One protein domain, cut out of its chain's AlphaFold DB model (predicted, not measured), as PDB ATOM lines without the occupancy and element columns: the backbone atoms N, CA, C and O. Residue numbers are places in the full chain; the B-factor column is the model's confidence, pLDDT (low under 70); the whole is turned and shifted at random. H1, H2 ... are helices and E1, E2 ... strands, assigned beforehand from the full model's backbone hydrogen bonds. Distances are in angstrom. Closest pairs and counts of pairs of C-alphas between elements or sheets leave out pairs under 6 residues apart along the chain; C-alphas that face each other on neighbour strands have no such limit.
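What this domain is: This is residues 28 to 55 and 239 to 304 of the 304 residues of an uncharacterized protein of Armillaria ostoyae (UniProt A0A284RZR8). Little regular structure: mostly loops round a small two-stranded ribbon, E1 and E2, with H2 at one end of it and H3 at the other. Residues 38 to 43 and 297 to 302 stick out. The 94 printed residues, with E1, H1, H2, E2 and H3 in chain order, are mixed in class, with 34 in named elements, and compact: radius of gyration of the C-alphas 14.0 A, spans 44 by 32 by 26 A.

How they stand to each other: E1, residues 48 to 51, and E2, residues 271 to 275, are antiparallel at 163 degrees; N 48 and O 275 are 3.2 A apart, within hydrogen-bond range. H1, residues 250 to 253, and H2, residues 255 to 267, are close but not clearly touching; their closest C-alphas, Ile 251 and Phe 258, are 6.5 A apart. The closest C-alphas of H2 and E2, Glu 265 and Tyr 271, are 5.7 A apart. H3, residues 277 to 284, is apart from H2. In H2 and H3 every O i to N i+4 pair is within hydrogen-bond range; H1 is too short for one.

Where its parts are: E1 begins at C-alpha 48 (28.436, -8.513, 45.493). H2 is 18.1 A long. H3 ends at C-alpha 284 (27.884, -19.873, 40.903).

The domain as a whole: Residues 56 to 238 are not printed; C-alphas 55 and 239 are 19.8 A apart. Residues 28 to 55 and 298 to 304 are under pLDDT 70.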
ATOM      1  N   MET A  28      40.809 -13.867  55.910       31.31
ATOM      2  CA  MET A  28      39.534 -13.162  56.018       31.31
ATOM      3  C   MET A  28      39.011 -12.736  54.645       31.31
ATOM      4  O   MET A  28      38.879 -11.540  54.418       31.31
ATOM      5  N   VAL A  29      38.659 -13.656  53.737       35.78
ATOM      6  CA  VAL A  29      37.769 -13.287  52.617       35.78
ATOM      7  C   VAL A  29      36.815 -14.423  52.237       35.78
ATOM      8  O   VAL A  29      37.114 -15.307  51.441       35.78
ATOM      9  N   HIS A  30      35.638 -14.367  52.856       40.56
ATOM     10  CA  HIS A  30      34.375 -14.817  52.275       40.56
ATOM     11  C   HIS A  30      34.011 -13.926  51.083       40.56
ATOM     12  O   HIS A  30      34.435 -12.767  51.041       40.56
ATOM     13  N   VAL A  31      33.152 -14.429  50.186       36.88
ATOM     14  CA  VAL A  31      32.332 -13.572  49.316       36.88
ATOM     15  C   VAL A  31      31.790 -12.453  50.204       36.88
ATOM     16  O   VAL A  31      31.211 -12.704  51.260       36.88
ATOM     17  N   ARG A  32      32.109 -11.214  49.867       42.31
ATOM     18  CA  ARG A  32      31.852 -10.055  50.711       42.31
ATOM     19  C   ARG A  32      31.311  -9.005  49.785       42.31
ATOM     20  O   ARG A  32      32.021  -8.611  48.876       42.31
ATOM     21  N   MET A  33      30.054  -8.638  49.990       42.25
ATOM     22  CA  MET A  33      29.522  -7.280  50.128       42.25
ATOM     23  C   MET A  33      27.994  -7.399  50.244       42.25
ATOM     24  O   MET A  33      27.412  -8.426  49.906       42.25
ATOM     25  N   ASN A  34      27.393  -6.364  50.820       34.56
ATOM     26  CA  ASN A  34      26.013  -5.924  50.641       34.56
ATOM     27  C   ASN A  34      26.016  -4.461  51.113       34.56
ATOM     28  O   ASN A  34      25.804  -4.180  52.292       34.56
ATOM     29  N   VAL A  35      26.419  -3.536  50.236       40.72
ATOM     30  CA  VAL A  35      26.367  -2.091  50.508       40.72
ATOM     31  C   VAL A  35      25.479  -1.457  49.452       40.72
ATOM     32  O   VAL A  35      25.774  -1.533  48.265       40.72
ATOM     33  N   SER A  36      24.406  -0.806  49.886       37.97
ATOM     34  CA  SER A  36      23.664   0.127  49.042       37.97
ATOM     35  C   SER A  36      24.279   1.522  49.214       37.97
ATOM     36  O   SER A  36      24.386   2.022  50.337       37.97
ATOM     37  N   VAL A  37      24.724   2.138  48.115       40.53
ATOM     38  CA  VAL A  37      25.176   3.539  48.069       40.53
ATOM     39  C   VAL A  37      24.091   4.337  47.336       40.53
ATOM     40  O   VAL A  37      23.992   4.218  46.118       40.53
ATOM     41  N   PRO A  38      23.230   5.087  48.045       39.78
ATOM     42  CA  PRO A  38      22.069   5.735  47.433       39.78
ATOM     43  C   PRO A  38      22.399   6.934  46.522       39.78
ATOM     44  O   PRO A  38      21.514   7.372  45.795       39.78
ATOM     45  N   ASP A  39      23.645   7.427  46.503       37.00
ATOM     46  CA  ASP A  39      23.996   8.706  45.858       37.00
ATOM     47  C   ASP A  39      24.769   8.595  44.524       37.00
ATOM     48  O   ASP A  39      25.191   9.611  43.971       37.00
ATOM     49  N   LEU A  40      24.939   7.395  43.952       33.69
ATOM     50  CA  LEU A  40      25.424   7.246  42.569       33.69
ATOM     51  C   LEU A  40      24.234   7.128  41.611       33.69
ATOM     52  O   LEU A  40      23.368   6.284  41.816       33.69
ATOM     53  N   HIS A  41      24.198   7.944  40.552       30.67
ATOM     54  CA  HIS A  41      23.185   7.853  39.497       30.67
ATOM     55  C   HIS A  41      23.819   7.319  38.191       30.67
ATOM     56  O   HIS A  41      24.800   7.906  37.729       30.67
ATOM     57  N   PRO A  42      23.271   6.259  37.562       32.84
ATOM     58  CA  PRO A  42      22.146   5.454  38.039       32.84
ATOM     59  C   PRO A  42      22.525   4.666  39.304       32.84
ATOM     60  O   PRO A  42      23.709   4.395  39.488       32.84
ATOM     61  N   PRO A  43      21.555   4.321  40.172       32.19
ATOM     62  CA  PRO A  43      21.801   3.559  41.394       32.19
ATOM     63  C   PRO A  43      22.426   2.217  41.028       32.19
ATOM     64  O   PRO A  43      21.752   1.288  40.586       32.19
ATOM     65  N   ILE A  44      23.747   2.141  41.161       32.72
ATOM     66  CA  ILE A  44      24.488   0.916  40.920       32.72
ATOM     67  C   ILE A  44      24.329   0.072  42.176       32.72
ATOM     68  O   ILE A  44      24.851   0.388  43.245       32.72
ATOM     69  N   ASP A  45      23.579  -1.011  42.038       36.56
ATOM     70  CA  ASP A  45      23.381  -2.004  43.076       36.56
ATOM     71  C   ASP A  45      24.655  -2.859  43.199       36.56
ATOM     72  O   ASP A  45      24.754  -3.964  42.669       36.56
ATOM     73  N   VAL A  46      25.695  -2.306  43.836       38.16
ATOM     74  CA  VAL A  46      26.999  -2.961  44.051       38.16
ATOM     75  C   VAL A  46      26.862  -4.009  45.161       38.16
ATOM     76  O   VAL A  46      27.454  -3.899  46.235       38.16
ATOM     77  N   ARG A  47      26.003  -5.014  44.963       46.34
ATOM     78  CA  ARG A  47      25.653  -5.936  46.048       46.34
ATOM     79  C   ARG A  47      26.688  -7.012  46.277       46.34
ATOM     80  O   ARG A  47      26.766  -7.483  47.400       46.34
ATOM     81  N   ILE A  48      27.495  -7.406  45.293       46.78
ATOM     82  CA  ILE A  48      28.436  -8.513  45.493       46.78
ATOM     83  C   ILE A  48      29.736  -8.256  44.758       46.78
ATOM     84  O   ILE A  48      29.760  -8.025  43.550       46.78
ATOM     85  N   MET A  49      30.829  -8.344  45.508       48.25
ATOM     86  CA  MET A  49      32.170  -8.278  44.964       48.25
ATOM     87  C   MET A  49      32.844  -9.621  45.176       48.25
ATOM     88  O   MET A  49      32.989 -10.109  46.300       48.25
ATOM     89  N   ILE A  50      33.250 -10.235  44.070       50.38
ATOM     90  CA  ILE A  50      34.117 -11.401  44.127       50.38
ATOM     91  C   ILE A  50      35.519 -10.837  44.300       50.38
ATOM     92  O   ILE A  50      36.108 -10.283  43.370       50.38
ATOM     93  N   VAL A  51      36.020 -10.917  45.530       41.56
ATOM     94  CA  VAL A  51      37.434 -10.679  45.781       41.56
ATOM     95  C   VAL A  51      38.184 -11.811  45.112       41.56
ATOM     96  O   VAL A  51      37.996 -12.978  45.463       41.56
ATOM     97  N   ASP A  52      39.036 -11.454  44.162       38.44
ATOM     98  CA  ASP A  52      39.998 -12.367  43.579       38.44
ATOM     99  C   ASP A  52      41.080 -12.618  44.628       38.44
ATOM    100  O   ASP A  52      42.190 -12.086  44.592       38.44
ATOM    101  N   LEU A  53      40.736 -13.410  45.641       36.53
ATOM    102  CA  LEU A  53      41.780 -14.080  46.368       36.53
ATOM    103  C   LEU A  53      42.377 -15.069  45.377       36.53
ATOM    104  O   LEU A  53      41.789 -16.103  45.061       36.53
ATOM    105  N   LEU A  54      43.603 -14.771  44.956       34.59
ATOM    106  CA  LEU A  54      44.633 -15.794  44.922       34.59
ATOM    107  C   LEU A  54      44.506 -16.581  46.241       34.59
ATOM    108  O   LEU A  54      45.045 -16.191  47.276       34.59
ATOM    109  N   VAL A  55      43.694 -17.637  46.233       38.25
ATOM    110  CA  VAL A  55      43.612 -18.586  47.334       38.25
ATOM    111  C   VAL A  55      44.773 -19.534  47.132       38.25
ATOM    112  O   VAL A  55      44.775 -20.353  46.208       38.25
ATOM    113  N   ILE A 239      25.637 -25.281  49.603       89.31
ATOM    114  CA  ILE A 239      24.815 -24.132  49.980       89.31
ATOM    115  C   ILE A 239      23.503 -24.222  49.195       89.31
ATOM    116  O   ILE A 239      23.501 -24.208  47.970       89.31
ATOM    117  N   GLN A 240      22.382 -24.336  49.910       95.06
ATOM    118  CA  GLN A 240      21.054 -24.508  49.301       95.06
ATOM    119  C   GLN A 240      20.338 -23.182  49.035       95.06
ATOM    120  O   GLN A 240      19.438 -23.109  48.206       95.06
ATOM    121  N   LYS A 241      20.704 -22.134  49.777       95.12
ATOM    122  CA  LYS A 241      20.057 -20.827  49.714       95.12
ATOM    123  C   LYS A 241      21.083 -19.730  49.915       95.12
ATOM    124  O   LYS A 241      21.956 -19.849  50.778       95.12
ATOM    125  N   THR A 242      20.914 -18.651  49.164       94.00
ATOM    126  CA  THR A 242      21.746 -17.472  49.315       94.00
ATOM    127  C   THR A 242      21.498 -16.776  50.645       94.00
ATOM    128  O   THR A 242      20.352 -16.582  51.061       94.00
ATOM    129  N   PHE A 243      22.579 -16.400  51.323       92.75
ATOM    130  CA  PHE A 243      22.520 -15.646  52.570       92.75
ATOM    131  C   PHE A 243      23.546 -14.517  52.564       92.75
ATOM    132  O   PHE A 243      24.751 -14.762  52.621       92.75
ATOM    133  N   THR A 244      23.049 -13.281  52.523       90.69
ATOM    134  CA  THR A 244      23.862 -12.062  52.504       90.69
ATOM    135  C   THR A 244      23.502 -11.157  53.684       90.69
ATOM    136  O   THR A 244      22.631 -10.288  53.550       90.69
ATOM    137  N   PRO A 245      24.099 -11.367  54.871       89.44
ATOM    138  CA  PRO A 245      23.774 -10.567  56.042       89.44
ATOM    139  C   PRO A 245      24.161  -9.092  55.830       89.44
ATOM    140  O   PRO A 245      25.089  -8.800  55.071       89.44
ATOM    141  N   PRO A 246      23.462  -8.149  56.490       89.06
ATOM    142  CA  PRO A 246      23.812  -6.737  56.420       89.06
ATOM    143  C   PRO A 246      25.210  -6.496  56.997       89.06
ATOM    144  O   PRO A 246      25.653  -7.189  57.918       89.06
ATOM    145  N   ASN A 247      25.900  -5.493  56.458       91.31
ATOM    146  CA  ASN A 247      27.204  -5.081  56.960       91.31
ATOM    147  C   ASN A 247      27.102  -4.412  58.336       91.31
ATOM    148  O   ASN A 247      26.050  -3.921  58.743       91.31
ATOM    149  N   HIS A 248      28.218  -4.393  59.060       92.12
ATOM    150  CA  HIS A 248      28.312  -3.709  60.342       92.12
ATOM    151  C   HIS A 248      28.222  -2.185  60.156       92.12
ATOM    152  O   HIS A 248      28.771  -1.641  59.199       92.12
ATOM    153  N   ALA A 249      27.627  -1.484  61.127       91.75
ATOM    154  CA  ALA A 249      27.424  -0.028  61.094       91.75
ATOM    155  C   ALA A 249      28.724   0.792  60.951       91.75
ATOM    156  O   ALA A 249      28.692   1.962  60.577       91.75
ATOM    157  N   SER A 250      29.890   0.189  61.216       90.06
ATOM    158  CA  SER A 250      31.178   0.851  60.985       90.06
ATOM    159  C   SER A 250      31.463   1.130  59.508       90.06
ATOM    160  O   SER A 250      32.231   2.041  59.223       90.06
ATOM    161  N   ILE A 251      30.837   0.409  58.570       91.06
ATOM    162  CA  ILE A 251      30.930   0.738  57.142       91.06
ATOM    163  C   ILE A 251      30.265   2.084  56.855       91.06
ATOM    164  O   ILE A 251      30.839   2.904  56.146       91.06
ATOM    165  N   ASP A 252      29.100   2.337  57.451       90.38
ATOM    166  CA  ASP A 252      28.403   3.614  57.294       90.38
ATOM    167  C   ASP A 252      29.141   4.750  58.000       90.38
ATOM    168  O   ASP A 252      29.259   5.843  57.452       90.38
ATOM    169  N   HIS A 253      29.690   4.486  59.191       90.50
ATOM    170  CA  HIS A 253      30.447   5.485  59.943       90.50
ATOM    171  C   HIS A 253      31.740   5.918  59.230       90.50
ATOM    172  O   HIS A 253      32.084   7.096  59.259       90.50
ATOM    173  N   PHE A 254      32.425   4.989  58.554       90.38
ATOM    174  CA  PHE A 254      33.676   5.229  57.822       90.38
ATOM    175  C   PHE A 254      33.492   5.100  56.299       90.38
ATOM    176  O   PHE A 254      34.334   4.528  55.598       90.38
ATOM    177  N   ARG A 255      32.368   5.607  55.776       89.62
ATOM    178  CA  ARG A 255      31.967   5.455  54.364       89.62
ATOM    179  C   ARG A 255      33.029   5.935  53.378       89.62
ATOM    180  O   ARG A 255      33.370   5.215  52.446       89.62
ATOM    181  N   ASN A 256      33.613   7.106  53.620       90.19
ATOM    182  CA  ASN A 256      34.623   7.685  52.728       90.19
ATOM    183  C   ASN A 256      35.879   6.802  52.626       90.19
ATOM    184  O   ASN A 256      36.467   6.650  51.556       90.19
ATOM    185  N   GLN A 257      36.317   6.216  53.740       88.69
ATOM    186  CA  GLN A 257      37.470   5.318  53.794       88.69
ATOM    187  C   GLN A 257      37.143   3.994  53.118       88.69
ATOM    188  O   GLN A 257      37.960   3.472  52.360       88.69
ATOM    189  N   PHE A 258      35.940   3.474  53.364       90.19
ATOM    190  CA  PHE A 258      35.447   2.285  52.694       90.19
ATOM    191  C   PHE A 258      35.461   2.456  51.170       90.19
ATOM    192  O   PHE A 258      36.057   1.638  50.475       90.19
ATOM    193  N   GLU A 259      34.894   3.546  50.655       90.56
ATOM    194  CA  GLU A 259      34.871   3.848  49.220       90.56
ATOM    195  C   GLU A 259      36.283   3.977  48.642       90.56
ATOM    196  O   GLU A 259      36.575   3.387  47.601       90.56
ATOM    197  N   LYS A 260      37.205   4.653  49.341       91.69
ATOM    198  CA  LYS A 260      38.621   4.725  48.935       91.69
ATOM    199  C   LYS A 260      39.263   3.342  48.819       91.69
ATOM    200  O   LYS A 260      39.965   3.086  47.841       91.69
ATOM    201  N   ILE A 261      39.026   2.458  49.791       90.12
ATOM    202  CA  ILE A 261      39.530   1.077  49.760       90.12
ATOM    203  C   ILE A 261      38.935   0.349  48.554       90.12
ATOM    204  O   ILE A 261      39.683  -0.191  47.747       90.12
ATOM    205  N   VAL A 262      37.614   0.389  48.378       88.94
ATOM    206  CA  VAL A 262      36.923  -0.289  47.270       88.94
ATOM    207  C   VAL A 262      37.436   0.186  45.910       88.94
ATOM    208  O   VAL A 262      37.781  -0.638  45.062       88.94
ATOM    209  N   HIS A 263      37.558   1.498  45.704       89.50
ATOM    210  CA  HIS A 263      38.095   2.057  44.464       89.50
ATOM    211  C   HIS A 263      39.546   1.651  44.218       89.50
ATOM    212  O   HIS A 263      39.899   1.312  43.089       89.50
ATOM    213  N   HIS A 264      40.382   1.652  45.256       88.62
ATOM    214  CA  HIS A 264      41.763   1.197  45.143       88.62
ATOM    215  C   HIS A 264      41.840  -0.281  44.724       88.62
ATOM    216  O   HIS A 264      42.611  -0.631  43.831       88.62
ATOM    217  N   GLU A 265      41.014  -1.144  45.314       87.50
ATOM    218  CA  GLU A 265      40.957  -2.570  44.981       87.50
ATOM    219  C   GLU A 265      40.503  -2.823  43.531       87.50
ATOM    220  O   GLU A 265      41.101  -3.650  42.832       87.50
ATOM    221  N   PHE A 266      39.503  -2.076  43.045       84.31
ATOM    222  CA  PHE A 266      39.096  -2.099  41.635       84.31
ATOM    223  C   PHE A 266      40.198  -1.589  40.706       84.31
ATOM    224  O   PHE A 266      40.487  -2.223  39.694       84.31
ATOM    225  N   HIS A 267      40.846  -0.476  41.057       86.06
ATOM    226  CA  HIS A 267      41.946   0.084  40.274       86.06
ATOM    227  C   HIS A 267      43.118  -0.899  40.154       86.06
ATOM    228  O   HIS A 267      43.749  -1.003  39.106       86.06
ATOM    229  N   CYS A 268      43.379  -1.673  41.208       84.75
ATOM    230  CA  CYS A 268      44.368  -2.743  41.188       84.75
ATOM    231  C   CYS A 268      43.889  -4.042  40.511       84.75
ATOM    232  O   CYS A 268      44.635  -5.021  40.515       84.75
ATOM    233  N   GLY A 269      42.665  -4.093  39.976       79.94
ATOM    234  CA  GLY A 269      42.097  -5.272  39.315       79.94
ATOM    235  C   GLY A 269      41.839  -6.469  40.240       79.94
ATOM    236  O   GLY A 269      41.628  -7.583  39.754       79.94
ATOM    237  N   ARG A 270      41.869  -6.261  41.566       81.44
ATOM    238  CA  ARG A 270      41.656  -7.315  42.577       81.44
ATOM    239  C   ARG A 270      40.178  -7.618  42.798       81.44
ATOM    240  O   ARG A 270      39.822  -8.714  43.228       81.44
ATOM    241  N   TYR A 271      39.322  -6.651  42.501       82.62
ATOM    242  CA  TYR A 271      37.877  -6.772  42.597       82.62
ATOM    243  C   TYR A 271      37.247  -6.901  41.210       82.62
ATOM    244  O   TYR A 271      37.622  -6.185  40.284       82.62
ATOM    245  N   ILE A 272      36.280  -7.814  41.084       80.12
ATOM    246  CA  ILE A 272      35.405  -7.928  39.911       80.12
ATOM    247  C   ILE A 272      33.998  -7.510  40.313       80.12
ATOM    248  O   ILE A 272      33.510  -7.890  41.382       80.12
ATOM    249  N   GLY A 273      33.341  -6.782  39.423       82.06
ATOM    250  CA  GLY A 273      31.970  -6.334  39.578       82.06
ATOM    251  C   GLY A 273      31.829  -4.889  39.118       82.06
ATOM    252  O   GLY A 273      32.721  -4.378  38.433       82.06
ATOM    253  N   PRO A 274      30.740  -4.217  39.507       82.75
ATOM    254  CA  PRO A 274      29.697  -4.673  40.437       82.75
ATOM    255  C   PRO A 274      28.789  -5.778  39.867       82.75
ATOM    256  O   PRO A 274      28.559  -5.820  38.663       82.75
ATOM    257  N   PHE A 275      28.262  -6.652  40.734       81.88
ATOM    258  CA  PHE A 275      27.260  -7.668  40.377       81.88
ATOM    259  C   PHE A 275      26.003  -7.551  41.238       81.88
ATOM    260  O   PHE A 275      26.099  -7.276  42.441       81.88
ATOM    261  N   SER A 276      24.846  -7.839  40.635       85.62
ATOM    262  CA  SER A 276      23.617  -8.089  41.387       85.62
ATOM    263  C   SER A 276      23.636  -9.479  42.037       85.62
ATOM    264  O   SER A 276      24.421 -10.353  41.657       85.62
ATOM    265  N   GLN A 277      22.752  -9.702  43.014       86.50
ATOM    266  CA  GLN A 277      22.566 -11.029  43.607       86.50
ATOM    267  C   GLN A 277      22.206 -12.077  42.557       86.50
ATOM    268  O   GLN A 277      22.851 -13.122  42.503       86.50
ATOM    269  N   ASP A 278      21.253 -11.762  41.686       89.44
ATOM    270  CA  ASP A 278      20.785 -12.676  40.649       89.44
ATOM    271  C   ASP A 278      21.898 -13.055  39.665       89.44
ATOM    272  O   ASP A 278      21.975 -14.208  39.241       89.44
ATOM    273  N   ASP A 279      22.781 -12.116  39.309       86.06
ATOM    274  CA  ASP A 279      23.910 -12.396  38.413       86.06
ATOM    275  C   ASP A 279      24.875 -13.408  39.029       86.06
ATOM    276  O   ASP A 279      25.330 -14.338  38.358       86.06
ATOM    277  N   VAL A 280      25.166 -13.258  40.324       85.00
ATOM    278  CA  VAL A 280      26.050 -14.176  41.046       85.00
ATOM    279  C   VAL A 280      25.376 -15.531  41.238       85.00
ATOM    280  O   VAL A 280      26.004 -16.553  40.971       85.00
ATOM    281  N   GLU A 281      24.096 -15.569  41.611       88.38
ATOM    282  CA  GLU A 281      23.351 -16.827  41.749       88.38
ATOM    283  C   GLU A 281      23.283 -17.608  40.434       88.38
ATOM    284  O   GLU A 281      23.500 -18.819  40.423       88.38
ATOM    285  N   LYS A 282      23.051 -16.929  39.304       87.06
ATOM    286  CA  LYS A 282      23.077 -17.560  37.973       87.06
ATOM    287  C   LYS A 282      24.453 -18.127  37.628       87.06
ATOM    288  O   LYS A 282      24.546 -19.124  36.913       87.06
ATOM    289  N   LEU A 283      25.519 -17.490  38.107       81.44
ATOM    290  CA  LEU A 283      26.889 -17.856  37.776       81.44
ATOM    291  C   LEU A 283      27.428 -19.016  38.622       81.44
ATOM    292  O   LEU A 283      28.039 -19.938  38.075       81.44
ATOM    293  N   ILE A 284      27.261 -18.943  39.945       83.12
ATOM    294  CA  ILE A 284      27.884 -19.873  40.903       83.12
ATOM    295  C   ILE A 284      26.873 -20.704  41.700       83.12
ATOM    296  O   ILE A 284      27.281 -21.585  42.455       83.12
ATOM    297  N   GLY A 285      25.574 -20.470  41.513       88.38
ATOM    298  CA  GLY A 285      24.521 -21.027  42.356       88.38
ATOM    299  C   GLY A 285      24.353 -20.252  43.669       88.38
ATOM    300  O   GLY A 285      24.923 -19.171  43.838       88.38
ATOM    301  N   PRO A 286      23.571 -20.791  44.620       91.44
ATOM    302  CA  PRO A 286      23.386 -20.166  45.922       91.44
ATOM    303  C   PRO A 286      24.713 -19.996  46.675       91.44
ATOM    304  O   PRO A 286      25.544 -20.905  46.702       91.44
ATOM    305  N   PHE A 287      24.903 -18.852  47.333       89.00
ATOM    306  CA  PHE A 287      26.161 -18.521  48.017       89.00
ATOM    307  C   PHE A 287      25.932 -17.847  49.376       89.00
ATOM    308  O   PHE A 287      24.852 -17.355  49.686       89.00
ATOM    309  N   GLN A 288      26.958 -17.800  50.222       90.56
ATOM    310  CA  GLN A 288      26.882 -17.115  51.513       90.56
ATOM    311  C   GLN A 288      27.967 -16.051  51.615       90.56
ATOM    312  O   GLN A 288      29.104 -16.280  51.195       90.56
ATOM    313  N   THR A 289      27.622 -14.898  52.186       87.62
ATOM    314  CA  THR A 289      28.574 -13.822  52.482       87.62
ATOM    315  C   THR A 289      28.719 -13.610  53.980       87.62
ATOM    316  O   THR A 289      27.854 -13.979  54.774       87.62
ATOM    317  N   SER A 290      29.844 -13.028  54.385       86.81
ATOM    318  CA  SER A 290      30.013 -12.530  55.754       86.81
ATOM    319  C   SER A 290      29.775 -11.022  55.807       86.81
ATOM    320  O   SER A 290      30.151 -10.336  54.851       86.81
ATOM    321  N   PRO A 291      29.267 -10.487  56.934       88.00
ATOM    322  CA  PRO A 291      29.224  -9.049  57.159       88.00
ATOM    323  C   PRO A 291      30.621  -8.439  57.049       88.00
ATOM    324  O   PRO A 291      31.601  -8.996  57.556       88.00
ATOM    325  N   LEU A 292      30.709  -7.275  56.418       86.88
ATOM    326  CA  LEU A 292      31.896  -6.435  56.451       86.88
ATOM    327  C   LEU A 292      31.874  -5.526  57.670       86.88
ATOM    328  O   LEU A 292      30.836  -4.984  58.046       86.88
ATOM    329  N   SER A 293      33.051  -5.316  58.243       89.81
ATOM    330  CA  SER A 293      33.291  -4.298  59.250       89.81
ATOM    331  C   SER A 293      34.634  -3.630  58.980       89.81
ATOM    332  O   SER A 293      35.597  -4.271  58.555       89.81
ATOM    333  N   LEU A 294      34.690  -2.324  59.224       89.06
ATOM    334  CA  LEU A 294      35.946  -1.597  59.338       89.06
ATOM    335  C   LEU A 294      36.324  -1.499  60.811       89.06
ATOM    336  O   LEU A 294      35.485  -1.163  61.651       89.06
ATOM    337  N   VAL A 295      37.586  -1.816  61.100       86.50
ATOM    338  CA  VAL A 295      38.191  -1.675  62.423       86.50
ATOM    339  C   VAL A 295      39.374  -0.716  62.287       86.50
ATOM    340  O   VAL A 295      40.368  -1.071  61.646       86.50
ATOM    341  N   PRO A 296      39.275   0.493  62.867       80.75
ATOM    342  CA  PRO A 296      40.392   1.415  63.021       80.75
ATOM    343  C   PRO A 296      41.648   0.725  63.554       80.75
ATOM    344  O   PRO A 296      41.607   0.066  64.594       80.75
ATOM    345  N   LYS A 297      42.786   0.891  62.872       79.62
ATOM    346  CA  LYS A 297      44.070   0.447  63.424       79.62
ATOM    347  C   LYS A 297      44.535   1.455  64.482       79.62
ATOM    348  O   LYS A 297      44.661   2.638  64.149       79.62
ATOM    349  N   PRO A 298      44.822   1.024  65.724       65.69
ATOM    350  CA  PRO A 298      45.311   1.930  66.757       65.69
ATOM    351  C   PRO A 298      46.629   2.585  66.315       65.69
ATOM    352  O   PRO A 298      47.441   1.959  65.635       65.69
ATOM    353  N   HIS A 299      46.818   3.851  66.704       62.53
ATOM    354  CA  HIS A 299      47.991   4.704  66.429       62.53
ATOM    355  C   HIS A 299      48.102   5.333  65.031       62.53
ATOM    356  O   HIS A 299      49.058   6.066  64.778       62.53
ATOM    357  N   THR A 300      47.119   5.153  64.147       58.56
ATOM    358  CA  THR A 300      47.045   5.930  62.894       58.56
ATOM    359  C   THR A 300      46.240   7.199  63.167       58.56
ATOM    360  O   THR A 300      45.049   7.261  62.895       58.56
ATOM    361  N   HIS A 301      46.855   8.190  63.817       49.47
ATOM    362  CA  HIS A 301      46.116   9.318  64.400       49.47
ATOM    363  C   HIS A 301      45.490  10.308  63.400       49.47
ATOM    364  O   HIS A 301      44.831  11.226  63.862       49.47
ATOM    365  N   ASN A 302      45.632  10.141  62.077       48.44
ATOM    366  CA  ASN A 302      45.155  11.135  61.097       48.44
ATOM    367  C   ASN A 302      44.640  10.565  59.754       48.44
ATOM    368  O   ASN A 302      44.578  11.303  58.777       48.44
ATOM    369  N   GLU A 303      44.258   9.285  59.662       48.44
ATOM    370  CA  GLU A 303      43.725   8.713  58.399       48.44
ATOM    371  C   GLU A 303      42.386   7.963  58.551       48.44
ATOM    372  O   GLU A 303      42.103   7.021  57.810       48.44
ATOM    373  N   LEU A 304      41.537   8.380  59.494       51.91
ATOM    374  CA  LEU A 304      40.197   7.815  59.719       51.91
ATOM    375  C   LEU A 304      39.103   8.869  59.617       51.91
ATOM    376  O   LEU A 304      39.393  10.051  59.884       51.91
TER     377      LEU A 304